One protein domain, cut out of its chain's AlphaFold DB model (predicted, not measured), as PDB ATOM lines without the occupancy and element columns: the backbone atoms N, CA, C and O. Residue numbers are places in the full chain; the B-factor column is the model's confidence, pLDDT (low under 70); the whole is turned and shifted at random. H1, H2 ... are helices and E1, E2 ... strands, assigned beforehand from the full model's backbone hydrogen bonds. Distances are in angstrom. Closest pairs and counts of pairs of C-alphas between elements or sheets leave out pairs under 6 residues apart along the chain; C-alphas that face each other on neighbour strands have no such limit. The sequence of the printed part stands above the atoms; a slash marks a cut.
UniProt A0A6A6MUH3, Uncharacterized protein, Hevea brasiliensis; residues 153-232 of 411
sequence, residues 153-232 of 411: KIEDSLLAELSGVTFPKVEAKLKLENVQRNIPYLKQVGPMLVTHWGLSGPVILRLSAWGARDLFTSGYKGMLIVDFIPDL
ATOM      1  N   LYS A 153      48.360  23.817  27.333       87.94
ATOM      2  CA  LYS A 153      47.595  23.244  28.441       87.94
ATOM      3  C   LYS A 153      47.019  24.371  29.287       87.94
ATOM      4  O   LYS A 153      47.743  25.283  29.681       87.94
ATOM      5  N   ILE A 154      45.724  24.282  29.564       86.88
ATOM      6  CA  ILE A 154      44.996  25.262  30.365       86.88
ATOM      7  C   ILE A 154      44.373  24.522  31.545       86.88
ATOM      8  O   ILE A 154      43.629  23.562  31.354       86.88
ATOM      9  N   GLU A 155      44.707  24.939  32.763       85.19
ATOM     10  CA  GLU A 155      44.224  24.295  33.987       85.19
ATOM     11  C   GLU A 155      42.843  24.833  34.354       85.19
ATOM     12  O   GLU A 155      42.689  25.712  35.196       85.19
ATOM     13  N   ASP A 156      41.838  24.332  33.638       85.69
ATOM     14  CA  ASP A 156      40.457  24.785  33.732       85.69
ATOM     15  C   ASP A 156      39.501  23.653  33.338       85.69
ATOM     16  O   ASP A 156      39.347  23.319  32.158       85.69
ATOM     17  N   SER A 157      38.868  23.037  34.338       87.06
ATOM     18  CA  SER A 157      37.964  21.902  34.128       87.06
ATOM     19  C   SER A 157      36.725  22.283  33.320       87.06
ATOM     20  O   SER A 157      36.277  21.497  32.491       87.06
ATOM     21  N   LEU A 158      36.201  23.500  33.504       87.88
ATOM     22  CA  LEU A 158      35.025  23.979  32.775       87.88
ATOM     23  C   LEU A 158      35.359  24.262  31.306       87.88
ATOM     24  O   LEU A 158      34.532  24.038  30.423       87.88
ATOM     25  N   LEU A 159      36.584  24.712  31.016       88.62
ATOM     26  CA  LEU A 159      37.057  24.843  29.639       88.62
ATOM     27  C   LEU A 159      37.242  23.472  28.971       88.62
ATOM     28  O   LEU A 159      36.928  23.329  27.792       88.62
ATOM     29  N   ALA A 160      37.706  22.456  29.704       87.75
ATOM     30  CA  ALA A 160      37.875  21.103  29.169       87.75
ATOM     31  C   ALA A 160      36.545  20.482  28.687       87.75
ATOM     32  O   ALA A 160      36.521  19.786  27.668       87.75
ATOM     33  N   GLU A 161      35.420  20.801  29.340       91.44
ATOM     34  CA  GLU A 161      34.069  20.397  28.907       91.44
ATOM     35  C   GLU A 161      33.668  20.979  27.537       91.44
ATOM     36  O   GLU A 161      32.771  20.466  26.858       91.44
ATOM     37  N   LEU A 162      34.355  22.033  27.091       93.88
ATOM     38  CA  LEU A 162      34.155  22.667  25.789       93.88
ATOM     39  C   LEU A 162      35.012  22.050  24.677       93.88
ATOM     40  O   LEU A 162      35.059  22.604  23.578       93.88
ATOM     41  N   SER A 163      35.665  20.910  24.917       94.44
ATOM     42  CA  SER A 163      36.421  20.185  23.892       94.44
ATOM     43  C   SER A 163      35.621  20.038  22.585       94.44
ATOM     44  O   SER A 163      34.436  19.686  22.572       94.44
ATOM     45  N   GLY A 164      36.273  20.357  21.467       93.19
ATOM     46  CA  GLY A 164      35.677  20.383  20.132       93.19
ATOM     47  C   GLY A 164      35.023  21.713  19.743       93.19
ATOM     48  O   GLY A 164      34.648  21.873  18.584       93.19
ATOM     49  N   VAL A 165      34.884  22.685  20.653       95.31
ATOM     50  CA  VAL A 165      34.421  24.034  20.290       95.31
ATOM     51  C   VAL A 165      35.505  24.751  19.487       95.31
ATOM     52  O   VAL A 165      36.644  24.892  19.931       95.31
ATOM     53  N   THR A 166      35.133  25.228  18.302       95.38
ATOM     54  CA  THR A 166      36.006  25.986  17.401       95.38
ATOM     55  C   THR A 166      35.589  27.444  17.335       95.38
ATOM     56  O   THR A 166      34.401  27.748  17.226       95.38
ATOM     57  N   PHE A 167      36.572  28.332  17.288       95.44
ATOM     58  CA  PHE A 167      36.390  29.750  17.021       95.44
ATOM     59  C   PHE A 167      37.036  30.073  15.672       95.44
ATOM     60  O   PHE A 167      38.247  29.879  15.534       95.44
ATOM     61  N   PRO A 168      36.275  30.552  14.670       94.12
ATOM     62  CA  PRO A 168      36.825  30.868  13.350       94.12
ATOM     63  C   PRO A 168      37.905  31.950  13.398       94.12
ATOM     64  O   PRO A 168      38.862  31.917  12.623       94.12
ATOM     65  N   LYS A 169      37.756  32.901  14.323       95.50
ATOM     66  CA  LYS A 169      38.676  34.012  14.502       95.50
ATOM     67  C   LYS A 169      38.689  34.456  15.957       95.50
ATOM     68  O   LYS A 169      37.660  34.841  16.495       95.50
ATOM     69  N   VAL A 170      39.870  34.421  16.555       95.88
ATOM     70  CA  VAL A 170      40.167  35.030  17.852       95.88
ATOM     71  C   VAL A 170      41.443  35.842  17.733       95.88
ATOM     72  O   VAL A 170      42.259  35.597  16.841       95.88
ATOM     73  N   GLU A 171      41.641  36.770  18.654       95.69
ATOM     74  CA  GLU A 171      42.937  37.389  18.894       95.69
ATOM     75  C   GLU A 171      43.509  36.843  20.203       95.69
ATOM     76  O   GLU A 171      42.919  37.003  21.264       95.69
ATOM     77  N   ALA A 172      44.672  36.203  20.141       95.19
ATOM     78  CA  ALA A 172      45.351  35.656  21.305       95.19
ATOM     79  C   ALA A 172      46.675  36.386  21.549       95.19
ATOM     80  O   ALA A 172      47.461  36.611  20.625       95.19
ATOM     81  N   LYS A 173      46.937  36.740  22.806       92.50
ATOM     82  CA  LYS A 173      48.151  37.409  23.264       92.50
ATOM     83  C   LYS A 173      48.777  36.653  24.427       92.50
ATOM     84  O   LYS A 173      48.119  36.410  25.435       92.50
ATOM     85  N   LEU A 174      50.064  36.352  24.314       89.25
ATOM     86  CA  LEU A 174      50.847  35.720  25.367       89.25
ATOM     87  C   LEU A 174      51.588  36.781  26.197       89.25
ATOM     88  O   LEU A 174      52.228  37.681  25.651       89.25
ATOM     89  N   LYS A 175      51.494  36.678  27.523       85.50
ATOM     90  CA  LYS A 175      52.271  37.460  28.490       85.50
ATOM     91  C   LYS A 175      53.087  36.517  29.369       85.50
ATOM     92  O   LYS A 175      52.533  35.585  29.943       85.50
ATOM     93  N   LEU A 176      54.381  36.785  29.493       83.19
ATOM     94  CA  LEU A 176      55.328  35.967  30.250       83.19
ATOM     95  C   LEU A 176      55.976  36.827  31.342       83.19
ATOM     96  O   LEU A 176      56.229  38.009  31.117       83.19
ATOM     97  N   GLU A 177      56.220  36.243  32.516       69.44
ATOM     98  CA  GLU A 177      56.620  36.971  33.736       69.44
ATOM     99  C   GLU A 177      58.000  37.642  33.628       69.44
ATOM    100  O   GLU A 177      58.210  38.710  34.194       69.44
ATOM    101  N   ASN A 178      58.907  37.083  32.821       65.38
ATOM    102  CA  ASN A 178      60.295  37.554  32.699       65.38
ATOM    103  C   ASN A 178      60.592  38.295  31.388       65.38
ATOM    104  O   ASN A 178      61.747  38.569  31.070       65.38
ATOM    105  N   VAL A 179      59.560  38.628  30.612       62.44
ATOM    106  CA  VAL A 179      59.715  39.268  29.305       62.44
ATOM    107  C   VAL A 179      59.268  40.726  29.402       62.44
ATOM    108  O   VAL A 179      58.075  41.035  29.406       62.44
ATOM    109  N   GLN A 180      60.230  41.651  29.500       49.72
ATOM    110  CA  GLN A 180      59.931  43.083  29.483       49.72
ATOM    111  C   GLN A 180      59.579  43.572  28.068       49.72
ATOM    112  O   GLN A 180      60.352  43.421  27.128       49.72
ATOM    113  N   ARG A 181      58.454  44.303  28.005       52.09
ATOM    114  CA  ARG A 181      57.894  45.097  26.888       52.09
ATOM    115  C   ARG A 181      57.148  44.311  25.808       52.09
ATOM    116  O   ARG A 181      57.506  43.209  25.434       52.09
ATOM    117  N   ASN A 182      56.064  44.937  25.331       54.34
ATOM    118  CA  ASN A 182      55.183  44.488  24.250       54.34
ATOM    119  C   ASN A 182      55.973  43.856  23.100       54.34
ATOM    120  O   ASN A 182      56.522  44.561  22.257       54.34
ATOM    121  N   ILE A 183      55.962  42.532  23.049       62.16
ATOM    122  CA  ILE A 183      56.505  41.797  21.928       62.16
ATOM    123  C   ILE A 183      55.387  41.618  20.889       62.16
ATOM    124  O   ILE A 183      54.429  40.887  21.155       62.16
ATOM    125  N   PRO A 184      55.460  42.271  19.712       60.56
ATOM    126  CA  PRO A 184      54.375  42.247  18.732       60.56
ATOM    127  C   PRO A 184      54.096  40.843  18.176       60.56
ATOM    128  O   PRO A 184      52.953  40.548  17.844       60.56
ATOM    129  N   TYR A 185      55.096  39.953  18.134       68.44
ATOM    130  CA  TYR A 185      54.923  38.576  17.648       68.44
ATOM    131  C   TYR A 185      54.220  37.638  18.643       68.44
ATOM    132  O   TYR A 185      53.737  36.578  18.243       68.44
ATOM    133  N   LEU A 186      54.074  38.039  19.912       83.56
ATOM    134  CA  LEU A 186      53.290  37.309  20.917       83.56
ATOM    135  C   LEU A 186      51.801  37.676  20.892       83.56
ATOM    136  O   LEU A 186      51.070  37.355  21.826       83.56
ATOM    137  N   LYS A 187      51.345  38.343  19.830       92.25
ATOM    138  CA  LYS A 187      49.938  38.553  19.499       92.25
ATOM    139  C   LYS A 187      49.659  37.912  18.142       92.25
ATOM    140  O   LYS A 187      50.341  38.201  17.164       92.25
ATOM    141  N   GLN A 188      48.666  37.035  18.082       94.25
ATOM    142  CA  GLN A 188      48.277  36.324  16.868       94.25
ATOM    143  C   GLN A 188      46.763  36.387  16.698       94.25
ATOM    144  O   GLN A 188      46.020  36.385  17.675       94.25
ATOM    145  N   VAL A 189      46.316  36.419  15.445       95.62
ATOM    146  CA  VAL A 189      44.896  36.368  15.083       95.62
ATOM    147  C   VAL A 189      44.676  35.165  14.182       95.62
ATOM    148  O   VAL A 189      45.458  34.933  13.255       95.62
ATOM    149  N   GLY A 190      43.628  34.393  14.443       95.12
ATOM    150  CA  GLY A 190      43.269  33.256  13.603       95.12
ATOM    151  C   GLY A 190      42.323  32.270  14.280       95.12
ATOM    152  O   GLY A 190      41.808  32.561  15.361       95.12
ATOM    153  N   PRO A 191      42.097  31.102  13.653       96.38
ATOM    154  CA  PRO A 191      41.223  30.081  14.205       96.38
ATOM    155  C   PRO A 191      41.806  29.444  15.470       96.38
ATOM    156  O   PRO A 191      43.020  29.221  15.566       96.38
ATOM    157  N   MET A 192      40.925  29.101  16.408       97.00
ATOM    158  CA  MET A 192      41.252  28.424  17.664       97.00
ATOM    159  C   MET A 192      40.336  27.221  17.890       97.00
ATOM    160  O   MET A 192      39.162  27.244  17.524       97.00
ATOM    161  N   LEU A 193      40.870  26.182  18.522       95.81
ATOM    162  CA  LEU A 193      40.144  24.978  18.917       95.81
ATOM    163  C   LEU A 193      40.319  24.753  20.418       95.81
ATOM    164  O   LEU A 193      41.443  24.780  20.916       95.81
ATOM    165  N   VAL A 194      39.229  24.472  21.121       95.62
ATOM    166  CA  VAL A 194      39.281  23.951  22.489       95.62
ATOM    167  C   VAL A 194      39.428  22.433  22.440       95.62
ATOM    168  O   VAL A 194      38.738  21.749  21.686       95.62
ATOM    169  N   THR A 195      40.335  21.900  23.245       91.06
ATOM    170  CA  THR A 195      40.616  20.466  23.389       91.06
ATOM    171  C   THR A 195      40.300  20.019  24.816       91.06
ATOM    172  O   THR A 195      40.074  20.849  25.692       91.06
ATOM    173  N   HIS A 196      40.342  18.714  25.076       87.12
ATOM    174  CA  HIS A 196      40.074  18.147  26.403       87.12
ATOM    175  C   HIS A 196      41.093  18.547  27.488       87.12
ATOM    176  O   HIS A 196      40.890  18.226  28.652       87.12
ATOM    177  N   TRP A 197      42.186  19.224  27.131       85.00
ATOM    178  CA  TRP A 197      43.252  19.604  28.062       85.00
ATOM    179  C   TRP A 197      43.720  21.060  27.915       85.00
ATOM    180  O   TRP A 197      44.620  21.500  28.634       85.00
ATOM    181  N   GLY A 198      43.141  21.822  26.983       90.31
ATOM    182  CA  GLY A 198      43.537  23.206  26.740       90.31
ATOM    183  C   GLY A 198      43.190  23.708  25.342       90.31
ATOM    184  O   GLY A 198      42.134  23.384  24.800       90.31
ATOM    185  N   LEU A 199      44.075  24.506  24.747       93.19
ATOM    186  CA  LEU A 199      43.818  25.254  23.516       93.19
ATOM    187  C   LEU A 199      44.767  24.856  22.381       93.19
ATOM    188  O   LEU A 199      45.962  24.639  22.571       93.19
ATOM    189  N   SER A 200      44.210  24.802  21.175       92.50
ATOM    190  CA  SER A 200      44.865  24.427  19.925       92.50
ATOM    191  C   SER A 200      44.415  25.346  18.779       92.50
ATOM    192  O   SER A 200      43.764  26.372  18.984       92.50
ATOM    193  N   GLY A 201      44.763  24.983  17.550       92.00
ATOM    194  CA  GLY A 201      44.455  25.714  16.330       92.00
ATOM    195  C   GLY A 201      45.601  26.626  15.880       92.00
ATOM    196  O   GLY A 201      46.531  26.892  16.648       92.00
ATOM    197  N   PRO A 202      45.552  27.118  14.628       93.38
ATOM    198  CA  PRO A 202      46.638  27.889  14.025       93.38
ATOM    199  C   PRO A 202      47.120  29.069  14.871       93.38
ATOM    200  O   PRO A 202      48.317  29.351  14.885       93.38
ATOM    201  N   VAL A 203      46.219  29.745  15.594       94.06
ATOM    202  CA  VAL A 203      46.588  30.888  16.441       94.06
ATOM    203  C   VAL A 203      47.504  30.478  17.604       94.06
ATOM    204  O   VAL A 203      48.498  31.155  17.866       94.06
ATOM    205  N   ILE A 204      47.232  29.335  18.242       93.69
ATOM    206  CA  ILE A 204      48.010  28.816  19.374       93.69
ATOM    207  C   ILE A 204      49.328  28.215  18.891       93.69
ATOM    208  O   ILE A 204      50.384  28.531  19.434       93.69
ATOM    209  N   LEU A 205      49.291  27.430  17.807       87.75
ATOM    210  CA  LEU A 205      50.500  26.844  17.221       87.75
ATOM    211  C   LEU A 205      51.485  27.941  16.798       87.75
ATOM    212  O   LEU A 205      52.672  27.857  17.108       87.75
ATOM    213  N   ARG A 206      50.998  29.026  16.181       91.31
ATOM    214  CA  ARG A 206      51.831  30.191  15.853       91.31
ATOM    215  C   ARG A 206      52.398  30.852  17.104       91.31
ATOM    216  O   ARG A 206      53.596  31.110  17.126       91.31
ATOM    217  N   LEU A 207      51.592  31.099  18.141       90.44
ATOM    218  CA  LEU A 207      52.095  31.667  19.400       90.44
ATOM    219  C   LEU A 207      53.218  30.817  20.004       90.44
ATOM    220  O   LEU A 207      54.237  31.368  20.406       90.44
ATOM    221  N   SER A 208      53.062  29.491  20.013       86.31
ATOM    222  CA  SER A 208      54.090  28.577  20.519       86.31
ATOM    223  C   SER A 208      55.377  28.608  19.688       86.31
ATOM    224  O   SER A 208      56.464  28.499  20.243       86.31
ATOM    225  N   ALA A 209      55.273  28.795  18.368       83.81
ATOM    226  CA  ALA A 209      56.428  28.865  17.482       83.81
ATOM    227  C   ALA A 209      57.181  30.190  17.622       83.81
ATOM    228  O   ALA A 209      58.398  30.193  17.782       83.81
ATOM    229  N   TRP A 210      56.458  31.313  17.615       88.19
ATOM    230  CA  TRP A 210      57.057  32.639  17.765       88.19
ATOM    231  C   TRP A 210      57.604  32.874  19.175       88.19
ATOM    232  O   TRP A 210      58.629  33.528  19.322       88.19
ATOM    233  N   GLY A 211      56.948  32.325  20.199       87.25
ATOM    234  CA  GLY A 211      57.359  32.433  21.598       87.25
ATOM    235  C   GLY A 211      58.206  31.271  22.111       87.25
ATOM    236  O   GLY A 211      58.389  31.181  23.319       87.25
ATOM    237  N   ALA A 212      58.701  30.366  21.258       84.56
ATOM    238  CA  ALA A 212      59.319  29.101  21.681       84.56
ATOM    239  C   ALA A 212      60.456  29.277  22.706       84.56
ATOM    240  O   ALA A 212      60.514  28.574  23.714       84.56
ATOM    241  N   ARG A 213      61.346  30.250  22.472       84.88
ATOM    242  CA  ARG A 213      62.483  30.553  23.360       84.88
ATOM    243  C   ARG A 213      62.048  31.217  24.660       84.88
ATOM    244  O   ARG A 213      62.562  30.870  25.723       84.88
ATOM    245  N   ASP A 214      61.101  32.142  24.576       86.50
ATOM    246  CA  ASP A 214      60.590  32.851  25.746       86.50
ATOM    247  C   ASP A 214      59.800  31.904  26.653       86.50
ATOM    248  O   ASP A 214      59.978  31.917  27.867       86.50
ATOM    249  N   LEU A 215      58.986  31.028  26.054       83.75
ATOM    250  CA  LEU A 215      58.265  29.956  26.734       83.75
ATOM    251  C   LEU A 215      59.229  28.971  27.391       83.75
ATOM    252  O   LEU A 215      59.033  28.622  28.547       83.75
ATOM    253  N   PHE A 216      60.293  28.559  26.700       83.19
ATOM    254  CA  PHE A 216      61.317  27.703  27.299       83.19
ATOM    255  C   PHE A 216      61.965  28.374  28.521       83.19
ATOM    256  O   PHE A 216      62.056  27.779  29.593       83.19
ATOM    257  N   THR A 217      62.335  29.651  28.392       83.44
ATOM    258  CA  THR A 217      62.975  30.425  29.469       83.44
ATOM    259  C   THR A 217      62.027  30.689  30.643       83.44
ATOM    260  O   THR A 217      62.466  30.746  31.789       83.44
ATOM    261  N   SER A 218      60.721  30.823  30.394       81.56
ATOM    262  CA  SER A 218      59.714  31.011  31.445       81.56
ATOM    263  C   SER A 218      59.308  29.712  32.150       81.56
ATOM    264  O   SER A 218      58.378  29.723  32.959       81.56
ATOM    265  N   GLY A 219      59.945  28.578  31.829       80.50
ATOM    266  CA  GLY A 219      59.508  27.264  32.305       80.50
ATOM    267  C   GLY A 219      58.095  26.928  31.827       80.50
ATOM    268  O   GLY A 219      57.338  26.262  32.529       80.50
ATOM    269  N   TYR A 220      57.723  27.459  30.661       83.50
ATOM    270  CA  TYR A 220      56.424  27.337  30.015       83.50
ATOM    271  C   TYR A 220      55.236  27.804  30.867       83.50
ATOM    272  O   TYR A 220      54.097  27.372  30.667       83.50
ATOM    273  N   LYS A 221      55.499  28.714  31.807       80.56
ATOM    274  CA  LYS A 221      54.477  29.404  32.588       80.56
ATOM    275  C   LYS A 221      54.208  30.770  31.984       80.56
ATOM    276  O   LYS A 221      55.125  31.460  31.529       80.56
ATOM    277  N   GLY A 222      52.936  31.145  31.949       82.38
ATOM    278  CA  GLY A 222      52.507  32.385  31.326       82.38
ATOM    279  C   GLY A 222      51.013  32.624  31.422       82.38
ATOM    280  O   GLY A 222      50.235  31.749  31.799       82.38
ATOM    281  N   MET A 223      50.620  33.828  31.030       86.25
ATOM    282  CA  MET A 223      49.235  34.250  30.924       86.25
ATOM    283  C   MET A 223      48.854  34.358  29.450       86.25
ATOM    284  O   MET A 223      49.407  35.175  28.709       86.25
ATOM    285  N   LEU A 224      47.871  33.562  29.041       90.50
ATOM    286  CA  LEU A 224      47.229  33.707  27.743       90.50
ATOM    287  C   LEU A 224      46.012  34.621  27.882       90.50
ATOM    288  O   LEU A 224      45.173  34.425  28.757       90.50
ATOM    289  N   ILE A 225      45.921  35.614  27.008       90.81
ATOM    290  CA  ILE A 225      44.779  36.514  26.888       90.81
ATOM    291  C   ILE A 225      44.141  36.245  25.535       90.81
ATOM    292  O   ILE A 225      44.822  36.363  24.522       90.81
ATOM    293  N   VAL A 226      42.853  35.917  25.513       93.31
ATOM    294  CA  VAL A 226      42.117  35.661  24.270       93.31
ATOM    295  C   VAL A 226      40.919  36.595  24.184       93.31
ATOM    296  O   VAL A 226      40.085  36.617  25.088       93.31
ATOM    297  N   ASP A 227      40.847  37.347  23.092       93.75
ATOM    298  CA  ASP A 227      39.650  38.032  22.630       93.75
ATOM    299  C   ASP A 227      38.935  37.125  21.622       93.75
ATOM    300  O   ASP A 227      39.451  36.816  20.544       93.75
ATOM    301  N   PHE A 228      37.757  36.653  22.018       94.62
ATOM    302  CA  PHE A 228      36.962  35.693  21.258       94.62
ATOM    303  C   PHE A 228      36.130  36.339  20.145       94.62
ATOM    304  O   PHE A 228      35.622  35.616  19.291       94.62
ATOM    305  N   ILE A 229      35.978  37.666  20.157       93.94
ATOM    306  CA  ILE A 229      35.168  38.432  19.201       93.94
ATOM    307  C   ILE A 229      35.900  39.721  18.782       93.94
ATOM    308  O   ILE A 229      35.345  40.811  18.906       93.94
ATOM    309  N   PRO A 230      37.124  39.615  18.226       94.12
ATOM    310  CA  PRO A 230      38.003  40.768  17.997       94.12
ATOM    311  C   PRO A 230      37.482  41.772  16.956       94.12
ATOM    312  O   PRO A 230      38.044  42.854  16.808       94.12
ATOM    313  N   ASP A 231      36.434  41.414  16.211       93.31
ATOM    314  CA  ASP A 231      35.802  42.277  15.210       93.31
ATOM    315  C   ASP A 231      34.700  43.174  15.789       93.31
ATOM    316  O   ASP A 231      34.222  44.072  15.098       93.31
ATOM    317  N   LEU A 232      34.284  42.946  17.039       90.19
ATOM    318  CA  LEU A 232      33.251  43.738  17.697       90.19
ATOM    319  C   LEU A 232      33.875  44.746  18.656       90.19
ATOM    320  O   LEU A 232      34.625  44.394  19.567       90.19
TER     321      LEU A 232
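AT A GLANCE: This is residues 153 to 232 of the 411 residues of an uncharacterized protein of Hevea brasiliensis (UniProt A0A6A6MUH3). A long two-strand hairpin, E1 and E2, bends sharply part way along into two arms, and a shorter strand widens it at each end: E4 beside the later part of E1 and E3 beside the last residues of E2. The result is one strongly twisted, curled sheet, with helix H2 packed on one face close to the bend of E2, while the short helices H1 and H3 only graze the sheet at far separate places. The printed part has 80 residues, with three named helices and four named strands in the order H1, E1, E2, E3, H2, H3, E4. The sheet runs E3, E2, E1, E4, all antiparallel, and the class is mixed, helices and strands. The whole is compact, with a radius of gyration of the C-alphas of 12.4 A and spans of 33 by 28 by 18 A.

HOW THE PARTS SIT: H1, residues 157 to 160, is on the four-stranded sheet but only grazes it. A tight link leads to E1, residues 166 to 175, an inner strand that bends by 88 degrees at residue 169. A long link follows, and E2, residues 187 to 195, forms a hairpin with E1; it bends by 85 degrees at residue 190. E1 and E2 are antiparallel at 119 degrees, with N 172 and O 188 at 2.8 A and N 167 and O 192 at 2.8 A, within hydrogen-bond range. The closest C-alphas of H1 and E2 are those of Ala 160 and Thr 195, 6.4 A apart. E3, residues 198 to 200, is an edge strand and forms a hairpin with E2, antiparallel at 121 degrees, with N 200 and O 193 at 2.8 A. The pairing of E2 is staggered: residues 187 to 193 pair with E1 and residues 193 to 195 with E3. H2, residues 202 to 210, is on the sheet at a height over the sheet of 7.5 A. Its line and that of E1 stand at 1 degrees on the local plane, along the strands. It lies over E1, with 4 of its C-alphas dropping onto that strand. The closest C-alphas of H2 and E2 are those of Gly 190 and Val 203, 5.0 A apart. H3, residues 212 to 217, is close to H2 but not clearly touching, at a steep tilt of 57 degrees, the same way; their closest C-alphas, of Ser 208 and Leu 215, are 7.6 A apart. H3 only grazes the sheet, with residues 214 to 215. E4, residues 221 to 227, is the other edge strand, antiparallel to E1 at 135 degrees, with N 173 and O 225 at 2.7 A. H1 is apart from H2 and H3, and E3 is apart from E1 and E4. In H2 and H3 every O i to N i+4 pair is within hydrogen-bond range, and H1 is too short for such a pair.

IN THESE COORDINATES: H1 begins with C-alpha 157 at (37.964, 21.902, 34.128). E1 measures 22.8 A from first to last C-alpha, E2 20.7 A and E4 19.8 A. H2 measures 12.0 A from Pro 202 to Trp 210. C-alpha 190, at the bend of E2, is at (43.269, 33.256, 13.603). E4 ends with C-alpha 227 at (39.650, 38.032, 22.630).

THE WHOLE: The two C-alphas farthest apart are those of Thr 217 and Leu 232, at 34.6 A. The printed part has no cut. The link from E1 to E2, with 11 residues, is long, and the other links between named elements are tight. The mean pLDDT of the printed part is 86.7, and residues 177 to 185, in that long link, are under 70.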